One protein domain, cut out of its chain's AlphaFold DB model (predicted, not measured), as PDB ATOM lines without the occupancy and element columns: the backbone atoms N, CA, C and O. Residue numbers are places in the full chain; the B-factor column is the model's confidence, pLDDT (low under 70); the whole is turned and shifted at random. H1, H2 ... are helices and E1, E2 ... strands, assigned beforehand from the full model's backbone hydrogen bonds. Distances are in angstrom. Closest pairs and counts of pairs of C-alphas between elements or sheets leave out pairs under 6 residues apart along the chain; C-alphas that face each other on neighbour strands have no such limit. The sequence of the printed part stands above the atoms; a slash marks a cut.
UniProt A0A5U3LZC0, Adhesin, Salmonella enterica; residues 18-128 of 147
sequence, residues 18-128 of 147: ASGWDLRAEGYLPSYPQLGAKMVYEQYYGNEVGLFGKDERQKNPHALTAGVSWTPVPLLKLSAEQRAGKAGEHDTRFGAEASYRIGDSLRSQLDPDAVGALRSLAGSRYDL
ATOM      1  N   ALA A  18       0.461  10.604  -4.523       58.00
ATOM      2  CA  ALA A  18      -0.806  10.767  -5.226       58.00
ATOM      3  C   ALA A  18      -1.826   9.763  -4.669       58.00
ATOM      4  O   ALA A  18      -1.531   8.574  -4.543       58.00
ATOM      5  N   SER A  19      -3.041  10.210  -4.349       67.50
ATOM      6  CA  SER A  19      -4.118   9.271  -4.013       67.50
ATOM      7  C   SER A  19      -4.649   8.634  -5.298       67.50
ATOM      8  O   SER A  19      -5.004   9.338  -6.243       67.50
ATOM      9  N   GLY A  20      -4.712   7.307  -5.340       71.56
ATOM     10  CA  GLY A  20      -5.140   6.557  -6.516       71.56
ATOM     11  C   GLY A  20      -5.550   5.133  -6.172       71.56
ATOM     12  O   GLY A  20      -5.430   4.697  -5.026       71.56
ATOM     13  N   TRP A  21      -6.053   4.425  -7.175       78.62
ATOM     14  CA  TRP A  21      -6.325   2.995  -7.110       78.62
ATOM     15  C   TRP A  21      -5.767   2.318  -8.357       78.62
ATOM     16  O   TRP A  21      -5.707   2.919  -9.433       78.62
ATOM     17  N   ASP A  22      -5.385   1.057  -8.198       81.38
ATOM     18  CA  ASP A  22      -5.041   0.181  -9.302       81.38
ATOM     19  C   ASP A  22      -5.921  -1.072  -9.287       81.38
ATOM     20  O   ASP A  22      -6.385  -1.531  -8.241       81.38
ATOM     21  N   LEU A  23      -6.203  -1.585 -10.480       82.31
ATOM     22  CA  LEU A  23      -6.809  -2.886 -10.695       82.31
ATOM     23  C   LEU A  23      -5.819  -3.730 -11.484       82.31
ATOM     24  O   LEU A  23      -5.462  -3.380 -12.609       82.31
ATOM     25  N   ARG A  24      -5.419  -4.864 -10.912       86.44
ATOM     26  CA  ARG A  24      -4.494  -5.811 -11.531       86.44
ATOM     27  C   ARG A  24      -5.178  -7.144 -11.792       86.44
ATOM     28  O   ARG A  24      -5.787  -7.724 -10.899       86.44
ATOM     29  N   ALA A  25      -5.016  -7.640 -13.011       84.88
ATOM     30  CA  ALA A  25      -5.399  -8.980 -13.416       84.88
ATOM     31  C   ALA A  25      -4.190  -9.679 -14.047       84.88
ATOM     32  O   ALA A  25      -3.592  -9.166 -14.989       84.88
ATOM     33  N   GLU A  26      -3.845 -10.859 -13.542       83.69
ATOM     34  CA  GLU A  26      -2.835 -11.739 -14.132       83.69
ATOM     35  C   GLU A  26      -3.451 -13.123 -14.339       83.69
ATOM     36  O   GLU A  26      -4.227 -13.603 -13.509       83.69
ATOM     37  N   GLY A  27      -3.135 -13.756 -15.464       83.38
ATOM     38  CA  GLY A  27      -3.616 -15.089 -15.793       83.38
ATOM     39  C   GLY A  27      -2.591 -15.874 -16.594       83.38
ATOM     40  O   GLY A  27      -1.793 -15.302 -17.333       83.38
ATOM     41  N   TYR A  28      -2.642 -17.196 -16.468       84.19
ATOM     42  CA  TYR A  28      -1.776 -18.129 -17.184       84.19
ATOM     43  C   TYR A  28      -2.620 -19.062 -18.043       84.19
ATOM     44  O   TYR A  28      -3.722 -19.449 -17.648       84.19
ATOM     45  N   LEU A  29      -2.118 -19.429 -19.223       82.81
ATOM     46  CA  LEU A  29      -2.837 -20.342 -20.109       82.81
ATOM     47  C   LEU A  29      -2.789 -21.774 -19.545       82.81
ATOM     48  O   LEU A  29      -1.695 -22.313 -19.384       82.81
ATOM     49  N   PRO A  30      -3.934 -22.447 -19.311       78.31
ATOM     50  CA  PRO A  30      -3.933 -23.812 -18.773       78.31
ATOM     51  C   PRO A  30      -3.244 -24.830 -19.689       78.31
ATOM     52  O   PRO A  30      -2.610 -25.764 -19.212       78.31
ATOM     53  N   SER A  31      -3.353 -24.644 -21.008       85.19
ATOM     54  CA  SER A  31      -2.690 -25.483 -22.013       85.19
ATOM     55  C   SER A  31      -1.204 -25.164 -22.188       85.19
ATOM     56  O   SER A  31      -0.473 -25.981 -22.742       85.19
ATOM     57  N   TYR A  32      -0.752 -23.990 -21.739       84.25
ATOM     58  CA  TYR A  32       0.640 -23.570 -21.840       84.25
ATOM     59  C   TYR A  32       1.018 -22.695 -20.633       84.25
ATOM     60  O   TYR A  32       1.045 -21.466 -20.736       84.25
ATOM     61  N   PRO A  33       1.316 -23.312 -19.472       83.00
ATOM     62  CA  PRO A  33       1.509 -22.600 -18.202       83.00
ATOM     63  C   PRO A  33       2.747 -21.691 -18.192       83.00
ATOM     64  O   PRO A  33       2.918 -20.867 -17.292       83.00
ATOM     65  N   GLN A  34       3.610 -21.838 -19.197       85.69
ATOM     66  CA  GLN A  34       4.761 -20.978 -19.431       85.69
ATOM     67  C   GLN A  34       4.356 -19.594 -19.951       85.69
ATOM     68  O   GLN A  34       5.150 -18.672 -19.823       85.69
ATOM     69  N   LEU A  35       3.161 -19.418 -20.528       89.38
ATOM     70  CA  LEU A  35       2.678 -18.111 -20.983       89.38
ATOM     71  C   LEU A  35       1.703 -17.509 -19.976       89.38
ATOM     72  O   LEU A  35       0.697 -18.121 -19.607       89.38
ATOM     73  N   GLY A  36       2.000 -16.275 -19.579       88.44
ATOM     74  CA  GLY A  36       1.146 -15.444 -18.745       88.44
ATOM     75  C   GLY A  36       0.766 -14.149 -19.448       88.44
ATOM     76  O   GLY A  36       1.542 -13.609 -20.237       88.44
ATOM     77  N   ALA A  37      -0.414 -13.637 -19.130       90.06
ATOM     78  CA  ALA A  37      -0.881 -12.320 -19.527       90.06
ATOM     79  C   ALA A  37      -1.171 -11.489 -18.276       90.06
ATOM     80  O   ALA A  37      -1.700 -12.001 -17.289       90.06
ATOM     81  N   LYS A  38      -0.837 -10.202 -18.335       87.94
ATOM     82  CA  LYS A  38      -1.044  -9.233 -17.262       87.94
ATOM     83  C   LYS A  38      -1.768  -8.012 -17.811       87.94
ATOM     84  O   LYS A  38      -1.440  -7.520 -18.886       87.94
ATOM     85  N   MET A  39      -2.724  -7.501 -17.055       89.25
ATOM     86  CA  MET A  39      -3.384  -6.234 -17.319       89.25
ATOM     87  C   MET A  39      -3.457  -5.437 -16.021       89.25
ATOM     88  O   MET A  39      -3.857  -5.966 -14.985       89.25
ATOM     89  N   VAL A  40      -3.058  -4.172 -16.074       87.94
ATOM     90  CA  VAL A  40      -3.126  -3.247 -14.942       87.94
ATOM     91  C   VAL A  40      -3.809  -1.976 -15.406       87.94
ATOM     92  O   VAL A  40      -3.425  -1.410 -16.425       87.94
ATOM     93  N   TYR A  41      -4.810  -1.520 -14.670       86.00
ATOM     94  CA  TYR A  41      -5.405  -0.208 -14.861       86.00
ATOM     95  C   TYR A  41      -5.148   0.629 -13.618       86.00
ATOM     96  O   TYR A  41      -5.520   0.222 -12.524       86.00
ATOM     97  N   GLU A  42      -4.518   1.783 -13.786       83.38
ATOM     98  CA  GLU A  42      -4.158   2.685 -12.696       83.38
ATOM     99  C   GLU A  42      -4.849   4.032 -12.915       83.38
ATOM    100  O   GLU A  42      -4.771   4.607 -14.003       83.38
ATOM    101  N   GLN A  43      -5.511   4.554 -11.882       80.44
ATOM    102  CA  GLN A  43      -6.131   5.878 -11.892       80.44
ATOM    103  C   GLN A  43      -5.665   6.664 -10.674       80.44
ATOM    104  O   GLN A  43      -5.868   6.258  -9.529       80.44
ATOM    105  N   TYR A  44      -5.115   7.845 -10.934       77.94
ATOM    106  CA  TYR A  44      -4.673   8.772  -9.899       77.94
ATOM    107  C   TYR A  44      -5.502  10.051  -9.927       77.94
ATOM    108  O   TYR A  44      -6.007  10.460 -10.978       77.94
ATOM    109  N   TYR A  45      -5.648  10.684  -8.766       74.31
ATOM    110  CA  TYR A  45      -6.385  11.932  -8.596       74.31
ATOM    111  C   TYR A  45      -5.442  13.033  -8.119       74.31
ATOM    112  O   TYR A  45      -4.720  12.856  -7.142       74.31
ATOM    113  N   GLY A  46      -5.467  14.174  -8.804       66.44
ATOM    114  CA  GLY A  46      -4.575  15.299  -8.535       66.44
ATOM    115  C   GLY A  46      -4.520  16.271  -9.710       66.44
ATOM    116  O   GLY A  46      -4.900  15.932 -10.835       66.44
ATOM    117  N   ASN A  47      -4.090  17.504  -9.445       62.53
ATOM    118  CA  ASN A  47      -4.021  18.547 -10.474       62.53
ATOM    119  C   ASN A  47      -2.744  18.448 -11.326       62.53
ATOM    120  O   ASN A  47      -2.804  18.764 -12.512       62.53
ATOM    121  N   GLU A  48      -1.639  17.967 -10.750       59.50
ATOM    122  CA  GLU A  48      -0.320  17.845 -11.389       59.50
ATOM    123  C   GLU A  48       0.342  16.503 -11.014       59.50
ATOM    124  O   GLU A  48       1.330  16.434 -10.281       59.50
ATOM    125  N   VAL A  49      -0.227  15.393 -11.490       58.62
ATOM    126  CA  VAL A  49       0.310  14.051 -11.216       58.62
ATOM    127  C   VAL A  49       1.263  13.642 -12.340       58.62
ATOM    128  O   VAL A  49       0.867  13.622 -13.507       58.62
ATOM    129  N   GLY A  50       2.506  13.302 -11.993       61.41
ATOM    130  CA  GLY A  50       3.533  12.843 -12.933       61.41
ATOM    131  C   GLY A  50       3.461  11.335 -13.163       61.41
ATOM    132  O   GLY A  50       4.330  10.602 -12.706       61.41
ATOM    133  N   LEU A  51       2.407  10.855 -13.830       60.12
ATOM    134  CA  LEU A  51       2.198   9.411 -14.029       60.12
ATOM    135  C   LEU A  51       3.204   8.773 -15.006       60.12
ATOM    136  O   LEU A  51       3.473   7.579 -14.901       60.12
ATOM    137  N   PHE A  52       3.737   9.561 -15.944       59.94
ATOM    138  CA  PHE A  52       4.722   9.129 -16.948       59.94
ATOM    139  C   PHE A  52       6.088   9.821 -16.797       59.94
ATOM    140  O   PHE A  52       7.079   9.366 -17.356       59.94
ATOM    141  N   GLY A  53       6.182  10.844 -15.945       57.34
ATOM    142  CA  GLY A  53       7.414  11.572 -15.660       57.34
ATOM    143  C   GLY A  53       7.124  12.938 -15.039       57.34
ATOM    144  O   GLY A  53       5.989  13.418 -15.053       57.34
ATOM    145  N   LYS A  54       8.155  13.588 -14.488       55.44
ATOM    146  CA  LYS A  54       8.053  14.922 -13.858       55.44
ATOM    147  C   LYS A  54       7.703  16.051 -14.842       55.44
ATOM    148  O   LYS A  54       7.129  17.068 -14.443       55.44
ATOM    149  N   ASP A  55       8.010  15.854 -16.122       57.16
ATOM    150  CA  ASP A  55       7.789  16.835 -17.189       57.16
ATOM    151  C   ASP A  55       6.414  16.669 -17.871       57.16
ATOM    152  O   ASP A  55       5.901  17.607 -18.475       57.16
ATOM    153  N   GLU A  56       5.750  15.528 -17.668       59.91
ATOM    154  CA  GLU A  56       4.445  15.167 -18.249       59.91
ATOM    155  C   GLU A  56       3.363  15.120 -17.161       59.91
ATOM    156  O   GLU A  56       2.641  14.137 -16.966       59.91
ATOM    157  N   ARG A  57       3.265  16.212 -16.397       66.00
ATOM    158  CA  ARG A  57       2.270  16.366 -15.330       66.00
ATOM    159  C   ARG A  57       0.873  16.512 -15.914       66.00
ATOM    160  O   ARG A  57       0.612  17.375 -16.751       66.00
ATOM    161  N   GLN A  58      -0.052  15.692 -15.430       63.06
ATOM    162  CA  GLN A  58      -1.415  15.655 -15.945       63.06
ATOM    163  C   GLN A  58      -2.459  15.718 -14.830       63.06
ATOM    164  O   GLN A  58      -2.264  15.220 -13.720       63.06
ATOM    165  N   LYS A  59      -3.619  16.298 -15.158       73.50
ATOM    166  CA  LYS A  59      -4.785  16.333 -14.270       73.50
ATOM    167  C   LYS A  59      -5.558  15.016 -14.339       73.50
ATOM    168  O   LYS A  59      -6.077  14.659 -15.407       73.50
ATOM    169  N   ASN A  60      -5.685  14.351 -13.190       74.12
ATOM    170  CA  ASN A  60      -6.330  13.043 -13.006       74.12
ATOM    171  C   ASN A  60      -5.905  12.008 -14.071       74.12
ATOM    172  O   ASN A  60      -6.735  11.610 -14.902       74.12
ATOM    173  N   PRO A  61      -4.618  11.623 -14.128       78.50
ATOM    174  CA  PRO A  61      -4.135  10.727 -15.162       78.50
ATOM    175  C   PRO A  61      -4.573   9.287 -14.902       78.50
ATOM    176  O   PRO A  61      -4.745   8.858 -13.759       78.50
ATOM    177  N   HIS A  62      -4.719   8.548 -15.995       82.06
ATOM    178  CA  HIS A  62      -4.887   7.105 -15.981       82.06
ATOM    179  C   HIS A  62      -3.822   6.456 -16.856       82.06
ATOM    180  O   HIS A  62      -3.341   7.068 -17.815       82.06
ATOM    181  N   ALA A  63      -3.489   5.214 -16.529       84.88
ATOM    182  CA  ALA A  63      -2.649   4.361 -17.346       84.88
ATOM    183  C   ALA A  63      -3.274   2.972 -17.460       84.88
ATOM    184  O   ALA A  63      -3.814   2.430 -16.496       84.88
ATOM    185  N   LEU A  64      -3.182   2.400 -18.652       87.25
ATOM    186  CA  LEU A  64      -3.466   1.005 -18.918       87.25
ATOM    187  C   LEU A  64      -2.153   0.321 -19.287       87.25
ATOM    188  O   LEU A  64      -1.517   0.684 -20.273       87.25
ATOM    189  N   THR A  65      -1.776  -0.689 -18.520       88.19
ATOM    190  CA  THR A  65      -0.635  -1.554 -18.802       88.19
ATOM    191  C   THR A  65      -1.145  -2.903 -19.271       88.19
ATOM    192  O   THR A  65      -1.898  -3.566 -18.562       88.19
ATOM    193  N   ALA A  66      -0.717  -3.330 -20.450       91.00
ATOM    194  CA  ALA A  66      -0.925  -4.677 -20.959       91.00
ATOM    195  C   ALA A  66       0.434  -5.364 -21.082       91.00
ATOM    196  O   ALA A  66       1.377  -4.786 -21.611       91.00
ATOM    197  N   GLY A  67       0.549  -6.590 -20.589       91.19
ATOM    198  CA  GLY A  67       1.806  -7.319 -20.563       91.19
ATOM    199  C   GLY A  67       1.641  -8.786 -20.901       91.19
ATOM    200  O   GLY A  67       0.613  -9.404 -20.624       91.19
ATOM    201  N   VAL A  68       2.693  -9.347 -21.478       92.06
ATOM    202  CA  VAL A  68       2.855 -10.780 -21.693       92.06
ATOM    203  C   VAL A  68       4.118 -11.242 -20.991       92.06
ATOM    204  O   VAL A  68       5.097 -10.505 -20.874       92.06
ATOM    205  N   SER A  69       4.100 -12.475 -20.508       90.62
ATOM    206  CA  SER A  69       5.263 -13.099 -19.899       90.62
ATOM    207  C   SER A  69       5.441 -14.519 -20.401       90.62
ATOM    208  O   SER A  69       4.465 -15.219 -20.676       90.62
ATOM    209  N   TRP A  70       6.697 -14.930 -20.515       89.38
ATOM    210  CA  TRP A  70       7.099 -16.271 -20.890       89.38
ATOM    211  C   TRP A  70       8.109 -16.817 -19.880       89.38
ATOM    212  O   TRP A  70       9.168 -16.235 -19.654       89.38
ATOM    213  N   THR A  71       7.770 -17.940 -19.261       89.31
ATOM    214  CA  THR A  71       8.564 -18.638 -18.249       89.31
ATOM    215  C   THR A  71       8.966 -20.003 -18.805       89.31
ATOM    216  O   THR A  71       8.248 -20.975 -18.574       89.31
ATOM    217  N   PRO A  72      10.067 -20.104 -19.576       86.19
ATOM    218  CA  PRO A  72      10.505 -21.380 -20.145       86.19
ATOM    219  C   PRO A  72      10.887 -22.405 -19.074       86.19
ATOM    220  O   PRO A  72      10.682 -23.598 -19.265       86.19
ATOM    221  N   VAL A  73      11.441 -21.939 -17.952       87.75
ATOM    222  CA  VAL A  73      11.821 -22.746 -16.788       87.75
ATOM    223  C   VAL A  73      11.499 -21.966 -15.511       87.75
ATOM    224  O   VAL A  73      11.510 -20.735 -15.559       87.75
ATOM    225  N   PRO A  74      11.262 -22.624 -14.361       84.25
ATOM    226  CA  PRO A  74      10.973 -21.939 -13.097       84.25
ATOM    227  C   PRO A  74      11.989 -20.857 -12.707       84.25
ATOM    228  O   PRO A  74      11.616 -19.858 -12.102       84.25
ATOM    229  N   LEU A  75      13.260 -21.047 -13.073       85.62
ATOM    230  CA  LEU A  75      14.337 -20.106 -12.773       85.62
ATOM    231  C   LEU A  75      14.243 -18.790 -13.559       85.62
ATOM    232  O   LEU A  75      14.823 -17.809 -13.112       85.62
ATOM    233  N   LEU A  76      13.580 -18.751 -14.718       85.94
ATOM    234  CA  LEU A  76      13.644 -17.619 -15.645       85.94
ATOM    235  C   LEU A  76      12.252 -17.203 -16.123       85.94
ATOM    236  O   LEU A  76      11.540 -17.991 -16.744       85.94
ATOM    237  N   LYS A  77      11.910 -15.927 -15.939       88.69
ATOM    238  CA  LYS A  77      10.724 -15.287 -16.520       88.69
ATOM    239  C   LYS A  77      11.164 -14.122 -17.398       88.69
ATOM    240  O   LYS A  77      11.910 -13.252 -16.966       88.69
ATOM    241  N   LEU A  78      10.683 -14.102 -18.630       89.81
ATOM    242  CA  LEU A  78      10.822 -12.983 -19.552       89.81
ATOM    243  C   LEU A  78       9.475 -12.269 -19.641       89.81
ATOM    244  O   LEU A  78       8.437 -12.928 -19.675       89.81
ATOM    245  N   SER A  79       9.467 -10.943 -19.676       88.62
ATOM    246  CA  SER A  79       8.245 -10.151 -19.801       88.62
ATOM    247  C   SER A  79       8.399  -9.025 -20.813       88.62
ATOM    248  O   SER A  79       9.484  -8.486 -21.025       88.62
ATOM    249  N   ALA A  80       7.285  -8.684 -21.447       91.50
ATOM    250  CA  ALA A  80       7.147  -7.515 -22.294       91.50
ATOM    251  C   ALA A  80       5.839  -6.817 -21.923       91.50
ATOM    252  O   ALA A  80       4.782  -7.450 -21.891       91.50
ATOM    253  N   GLU A  81       5.911  -5.530 -21.611       90.44
ATOM    254  CA  GLU A  81       4.795  -4.742 -21.103       90.44
ATOM    255  C   GLU A  81       4.687  -3.435 -21.880       90.44
ATOM    256  O   GLU A  81       5.679  -2.749 -22.112       90.44
ATOM    257  N   GLN A  82       3.468  -3.087 -22.262       89.38
ATOM    258  CA  GLN A  82       3.115  -1.831 -22.891       89.38
ATOM    259  C   GLN A  82       2.218  -1.064 -21.926       89.38
ATOM    260  O   GLN A  82       1.106  -1.499 -21.626       89.38
ATOM    261  N   ARG A  83       2.685   0.083 -21.449       87.94
ATOM    262  CA  ARG A  83       1.902   1.034 -20.662       87.94
ATOM    263  C   ARG A  83       1.466   2.168 -21.577       87.94
ATOM    264  O   ARG A  83       2.303   2.767 -22.236       87.94
ATOM    265  N   ALA A  84       0.177   2.472 -21.611       86.00
ATOM    266  CA  ALA A  84      -0.390   3.580 -22.369       86.00
ATOM    267  C   ALA A  84      -1.190   4.495 -21.439       86.00
ATOM    268  O   ALA A  84      -1.910   4.017 -20.563       86.00
ATOM    269  N   GLY A  85      -1.068   5.806 -21.618       82.25
ATOM    270  CA  GLY A  85      -1.731   6.814 -20.797       82.25
ATOM    271  C   GLY A  85      -2.436   7.895 -21.601       82.25
ATOM    272  O   GLY A  85      -2.571   7.831 -22.824       82.25
ATOM    273  N   LYS A  86      -2.905   8.924 -20.894       69.19
ATOM    274  CA  LYS A  86      -3.447  10.130 -21.531       69.19
ATOM    275  C   LYS A  86      -2.358  10.867 -22.323       69.19
ATOM    276  O   LYS A  86      -1.184  10.817 -21.975       69.19
ATOM    277  N   ALA A  87      -2.806  11.650 -23.307       63.62
ATOM    278  CA  ALA A  87      -1.995  12.562 -24.122       63.62
ATOM    279  C   ALA A  87      -0.967  11.896 -25.060       63.62
ATOM    280  O   ALA A  87      -0.104  12.582 -25.590       63.62
ATOM    281  N   GLY A  88      -1.117  10.597 -25.348       65.06
ATOM    282  CA  GLY A  88      -0.224   9.873 -26.263       65.06
ATOM    283  C   GLY A  88       0.993   9.252 -25.578       65.06
ATOM    284  O   GLY A  88       1.819   8.639 -26.258       65.06
ATOM    285  N   GLU A  89       1.062   9.355 -24.248       73.50
ATOM    286  CA  GLU A  89       2.113   8.726 -23.464       73.50
ATOM    287  C   GLU A  89       2.065   7.211 -23.593       73.50
ATOM    288  O   GLU A  89       1.031   6.572 -23.357       73.50
ATOM    289  N   HIS A  90       3.199   6.635 -23.967       79.94
ATOM    290  CA  HIS A  90       3.380   5.200 -24.026       79.94
ATOM    291  C   HIS A  90       4.789   4.837 -23.583       79.94
ATOM    292  O   HIS A  90       5.767   5.466 -23.970       79.94
ATOM    293  N   ASP A  91       4.883   3.777 -22.797       81.62
ATOM    294  CA  ASP A  91       6.138   3.236 -22.305       81.62
ATOM    295  C   ASP A  91       6.154   1.732 -22.586       81.62
ATOM    296  O   ASP A  91       5.165   1.028 -22.361       81.62
ATOM    297  N   THR A  92       7.260   1.248 -23.143       85.56
ATOM    298  CA  THR A  92       7.443  -0.161 -23.503       85.56
ATOM    299  C   THR A  92       8.574  -0.722 -22.666       85.56
ATOM    300  O   THR A  92       9.721  -0.293 -22.787       85.56
ATOM    301  N   ARG A  93       8.261  -1.708 -21.828       87.12
ATOM    302  CA  ARG A  93       9.199  -2.300 -20.877       87.12
ATOM    303  C   ARG A  93       9.456  -3.751 -21.231       87.12
ATOM    304  O   ARG A  93       8.525  -4.531 -21.411       87.12
ATOM    305  N   PHE A  94      10.728  -4.121 -21.264       88.44
ATOM    306  CA  PHE A  94      11.159  -5.510 -21.348       88.44
ATOM    307  C   PHE A  94      11.817  -5.902 -20.030       88.44
ATOM    308  O   PHE A  94      12.625  -5.146 -19.491       88.44
ATOM    309  N   GLY A  95      11.461  -7.071 -19.512       86.62
ATOM    310  CA  GLY A  95      11.950  -7.586 -18.240       86.62
ATOM    311  C   GLY A  95      12.528  -8.986 -18.382       86.62
ATOM    312  O   GLY A  95      12.031  -9.812 -19.150       86.62
ATOM    313  N   ALA A  96      13.575  -9.256 -17.612       87.62
ATOM    314  CA  ALA A  96      14.089 -10.596 -17.383       87.62
ATOM    315  C   ALA A  96      14.285 -10.777 -15.878       87.62
ATOM    316  O   ALA A  96      14.997 -10.005 -15.238       87.62
ATOM    317  N   GLU A  97      13.636 -11.787 -15.318       85.69
ATOM    318  CA  GLU A  97      13.654 -12.101 -13.896       85.69
ATOM    319  C   GLU A  97      14.246 -13.493 -13.692       85.69
ATOM    320  O   GLU A  97      13.838 -14.455 -14.349       85.69
ATOM    321  N   ALA A  98      15.204 -13.589 -12.769       85.56
ATOM    322  CA  ALA A  98      15.788 -14.848 -12.336       85.56
ATOM    323  C   ALA A  98      15.349 -15.166 -10.899       85.56
ATOM    324  O   ALA A  98      15.710 -14.446  -9.967       85.56
ATOM    325  N   SER A  99      14.600 -16.253 -10.722       82.50
ATOM    326  CA  SER A  99      13.971 -16.636  -9.453       82.50
ATOM    327  C   SER A  99      14.537 -17.960  -8.939       82.50
ATOM    328  O   SER A  99      14.169 -19.035  -9.408       82.50
ATOM    329  N   TYR A 100      15.458 -17.895  -7.971       81.19
ATOM    330  CA  TYR A 100      16.118 -19.074  -7.397       81.19
ATOM    331  C   TYR A 100      15.474 -19.501  -6.074       81.19
ATOM    332  O   TYR A 100      15.459 -18.747  -5.099       81.19
ATOM    333  N   ARG A 101      14.975 -20.741  -6.017       78.00
ATOM    334  CA  ARG A 101      14.332 -21.314  -4.826       78.00
ATOM    335  C   ARG A 101      15.329 -22.151  -4.032       78.00
ATOM    336  O   ARG A 101      15.730 -23.237  -4.453       78.00
ATOM    337  N   ILE A 102      15.723 -21.652  -2.862       78.00
ATOM    338  CA  ILE A 102      16.597 -22.379  -1.934       78.00
ATOM    339  C   ILE A 102      15.805 -23.548  -1.335       78.00
ATOM    340  O   ILE A 102      14.792 -23.338  -0.674       78.00
ATOM    341  N   GLY A 103      16.275 -24.776  -1.565       78.88
ATOM    342  CA  GLY A 103      15.642 -26.011  -1.082       78.88
ATOM    343  C   GLY A 103      15.130 -26.929  -2.194       78.88
ATOM    344  O   GLY A 103      15.035 -28.134  -1.973       78.88
ATOM    345  N   ASP A 104      14.894 -26.398  -3.397       79.00
ATOM    346  CA  ASP A 104      14.552 -27.198  -4.576       79.00
ATOM    347  C   ASP A 104      15.819 -27.600  -5.346       79.00
ATOM    348  O   ASP A 104      16.801 -26.854  -5.406       79.00
ATOM    349  N   SER A 105      15.809 -28.772  -5.986       84.31
ATOM    350  CA  SER A 105      16.950 -29.210  -6.798       84.31
ATOM    351  C   SER A 105      17.184 -28.255  -7.977       84.31
ATOM    352  O   SER A 105      16.233 -27.789  -8.604       84.31
ATOM    353  N   LEU A 106      18.442 -27.994  -8.347       82.06
ATOM    354  CA  LEU A 106      18.737 -27.161  -9.525       82.06
ATOM    355  C   LEU A 106      18.099 -27.742 -10.798       82.06
ATOM    356  O   LEU A 106      17.640 -27.007 -11.664       82.06
ATOM    357  N   ARG A 107      18.021 -29.076 -10.881       83.56
ATOM    358  CA  ARG A 107      17.422 -29.784 -12.012       83.56
ATOM    359  C   ARG A 107      15.936 -29.467 -12.169       83.56
ATOM    360  O   ARG A 107      15.524 -29.176 -13.278       83.56
ATOM    361  N   SER A 108      15.164 -29.461 -11.081       80.81
ATOM    362  CA  SER A 108      13.738 -29.102 -11.124       80.81
ATOM    363  C   SER A 108      13.506 -27.619 -11.418       80.81
ATOM    364  O   SER A 108      12.477 -27.263 -11.974       80.81
ATOM    365  N   GLN A 109      14.458 -26.744 -11.081       79.50
ATOM    366  CA  GLN A 109      14.371 -25.310 -11.393       79.50
ATOM    367  C   GLN A 109      14.700 -24.986 -12.861       79.50
ATOM    368  O   GLN A 109      14.317 -23.929 -13.360       79.50
ATOM    369  N   LEU A 110      15.390 -25.898 -13.550       84.38
ATOM    370  CA  LEU A 110      15.707 -25.829 -14.979       84.38
ATOM    371  C   LEU A 110      14.789 -26.720 -15.831       84.38
ATOM    372  O   LEU A 110      15.026 -26.864 -17.028       84.38
ATOM    373  N   ASP A 111      13.767 -27.327 -15.224       84.19
ATOM    374  CA  ASP A 111      12.834 -28.232 -15.889       84.19
ATOM    375  C   ASP A 111      11.601 -27.460 -16.408       84.19
ATOM    376  O   ASP A 111      10.855 -26.898 -15.599       84.19
ATOM    377  N   PRO A 112      11.353 -27.418 -17.732       80.25
ATOM    378  CA  PRO A 112      10.177 -26.760 -18.303       80.25
ATOM    379  C   PRO A 112       8.840 -27.359 -17.850       80.25
ATOM    380  O   PRO A 112       7.839 -26.640 -17.785       80.25
ATOM    381  N   ASP A 113       8.808 -28.649 -17.506       81.06
ATOM    382  CA  ASP A 113       7.584 -29.333 -17.074       81.06
ATOM    383  C   ASP A 113       7.198 -28.942 -15.636       81.06
ATOM    384  O   ASP A 113       6.021 -28.954 -15.258       81.06
ATOM    385  N   ALA A 114       8.170 -28.487 -14.838       77.75
ATOM    386  CA  ALA A 114       7.944 -28.007 -13.477       77.75
ATOM    387  C   ALA A 114       7.217 -26.647 -13.422       77.75
ATOM    388  O   ALA A 114       6.687 -26.273 -12.371       77.75
ATOM    389  N   VAL A 115       7.124 -25.919 -14.545       71.62
ATOM    390  CA  VAL A 115       6.424 -24.623 -14.616       71.62
ATOM    391  C   VAL A 115       4.929 -24.779 -14.322       71.62
ATOM    392  O   VAL A 115       4.348 -23.948 -13.626       71.62
ATOM    393  N   GLY A 116       4.299 -25.866 -14.778       66.81
ATOM    394  CA  GLY A 116       2.881 -26.127 -14.505       66.81
ATOM    395  C   GLY A 116       2.581 -26.301 -13.012       66.81
ATOM    396  O   GLY A 116       1.603 -25.753 -12.505       66.81
ATOM    397  N   ALA A 117       3.461 -26.998 -12.286       67.25
ATOM    398  CA  ALA A 117       3.341 -27.171 -10.838       67.25
ATOM    399  C   ALA A 117       3.538 -25.847 -10.079       67.25
ATOM    400  O   ALA A 117       2.867 -25.617  -9.069       67.25
ATOM    401  N   LEU A 118       4.393 -24.956 -10.594       64.06
ATOM    402  CA  LEU A 118       4.615 -23.616 -10.046       64.06
ATOM    403  C   LEU A 118       3.342 -22.752 -10.095       64.06
ATOM    404  O   LEU A 118       3.025 -22.079  -9.121       64.06
ATOM    405  N   ARG A 119       2.569 -22.829 -11.189       65.25
ATOM    406  CA  ARG A 119       1.320 -22.061 -11.378       65.25
ATOM    407  C   ARG A 119       0.114 -22.611 -10.608       65.25
ATOM    408  O   ARG A 119      -0.962 -22.021 -10.647       65.25
ATOM    409  N   SER A 120       0.272 -23.735  -9.908       62.69
ATOM    410  CA  SER A 120      -0.756 -24.248  -9.000       62.69
ATOM    411  C   SER A 120      -0.826 -23.415  -7.714       62.69
ATOM    412  O   SER A 120       0.177 -22.861  -7.267       62.69
ATOM    413  N   LEU A 121      -1.990 -23.392  -7.053       54.91
ATOM    414  CA  LEU A 121      -2.177 -22.723  -5.752       54.91
ATOM    415  C   LEU A 121      -1.142 -23.158  -4.692       54.91
ATOM    416  O   LEU A 121      -0.734 -22.358  -3.856       54.91
ATOM    417  N   ALA A 122      -0.694 -24.417  -4.733       54.09
ATOM    418  CA  ALA A 122       0.317 -24.943  -3.817       54.09
ATOM    419  C   ALA A 122       1.750 -24.505  -4.172       54.09
ATOM    420  O   ALA A 122       2.584 -24.404  -3.273       54.09
ATOM    421  N   GLY A 123       2.034 -24.247  -5.454       55.66
ATOM    422  CA  GLY A 123       3.322 -23.754  -5.950       55.66
ATOM    423  C   GLY A 123       3.485 -22.244  -5.781       55.66
ATOM    424  O   GLY A 123       4.548 -21.800  -5.344       55.66
ATOM    425  N   SER A 124       2.396 -21.498  -6.000       57.66
ATOM    426  CA  SER A 124       2.347 -20.031  -5.921       57.66
ATOM    427  C   SER A 124       2.434 -19.484  -4.489       57.66
ATOM    428  O   SER A 124       2.699 -18.306  -4.269       57.66
ATOM    429  N   ARG A 125       2.315 -20.348  -3.470       53.47
ATOM    430  CA  ARG A 125       2.490 -19.963  -2.056       53.47
ATOM    431  C   ARG A 125       3.867 -19.363  -1.730       53.47
ATOM    432  O   ARG A 125       4.016 -18.766  -0.668       53.47
ATOM    433  N   TYR A 126       4.866 -19.625  -2.575       51.91
ATOM    434  CA  TYR A 126       6.235 -19.124  -2.441       51.91
ATOM    435  C   TYR A 126       6.584 -18.088  -3.513       51.91
ATOM    436  O   TYR A 126       7.733 -17.652  -3.559       51.91
ATOM    437  N   ASP A 127       5.634 -17.714  -4.376       53.78
ATOM    438  CA  ASP A 127       5.876 -16.674  -5.366       53.78
ATOM    439  C   ASP A 127       6.128 -15.353  -4.636       53.78
ATOM    440  O   ASP A 127       5.425 -14.983  -3.687       53.78
ATOM    441  N   LEU A 128       7.172 -14.647  -5.070       49.44
ATOM    442  CA  LEU A 128       7.413 -13.285  -4.624       49.44
ATOM    443  C   LEU A 128       6.176 -12.447  -4.961       49.44
ATOM    444  O   LEU A 128       5.571 -12.594  -6.022       49.44
TER     445      LEU A 128
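Overview. This is residues 18 to 128 of the 147 residues of the protein "Adhesin" of Salmonella enterica (UniProt A0A5U3LZC0). One long, twisted sheet of five strands curls across its width into an open trough, the strands side by side in chain order and running the length of the body. At one end of the trough two very short helices follow the last strand, H2 over the sheet at E2, while at the other end the long loop of residues 46 to 61 links E2 to E3. The printed part has 111 residues, with named elements in the order E1 E2 E3 E4 E5 H1 H2; the sheet, in that same strand order, is antiparallel throughout and the class is mostly strand. The whole is loose, with a radius of gyration of the C-alphas of 17.3 A, and elongated, spanning 52 by 27 by 22 A.

Arrangement. E1, residues 19 to 29, and E2, residues 32 to 45, form a hairpin at 168 degrees, with N 23 and O 41 2.8 A apart, within hydrogen-bond range. E2 and E3, residues 62 to 73, are an antiparallel hairpin at 160 degrees, with N 38 and O 67 at 2.8 A. E3 and E4, residues 76 to 85, make a hairpin at 166 degrees, with N 66 and O 82 at 2.8 A. E4 and E5, residues 90 to 98, make the last hairpin at 164 degrees, with N 81 and O 93 at 2.8 A. These five strands are a meander, each the antiparallel neighbour of the one before, in a twisted sheet. E1 and E5 are its edge strands, and they are apart. H1, residues 106 to 109, is not on the sheet. H2, residues 114 to 118, is on the sheet, over E2, at a height of 7.8 A; the closest C-alphas of E2 and H2, Pro 33 and Gly 116, are 5.3 A apart. H1 and H2 are close but not clearly touching, with the C-alphas of Ser 108 and Ala 114 6.3 A apart. In H2 every O i to N i+4 pair is within hydrogen-bond range; H1 is too short for such a pair, and its one O i to N i+3 pair is within range.

Along the chain. E1 begins at C-alpha 19 (-4.118, 9.271, -4.013) and is 33.7 A long. E2 measures 38.5 A, E3 34.2 A, E4 29.3 A and E5 26.3 A, ending at C-alpha 98 (15.788, -14.848, -12.336). H1 measures 5.1 A and H2 6.5 A; H2 ends at C-alpha 118 (4.615, -23.616, -10.046).

Size, cuts and confidence. The two C-alphas farthest apart, those of Asn 47 and Arg 107, are 52.9 A from each other. The printed part has no cut, and its one long link is E2 to E3. Mean pLDDT of the printed part is 77.3, with residues 18 to 19, 46 to 58, 86 to 88 and 116 to 128 under 70.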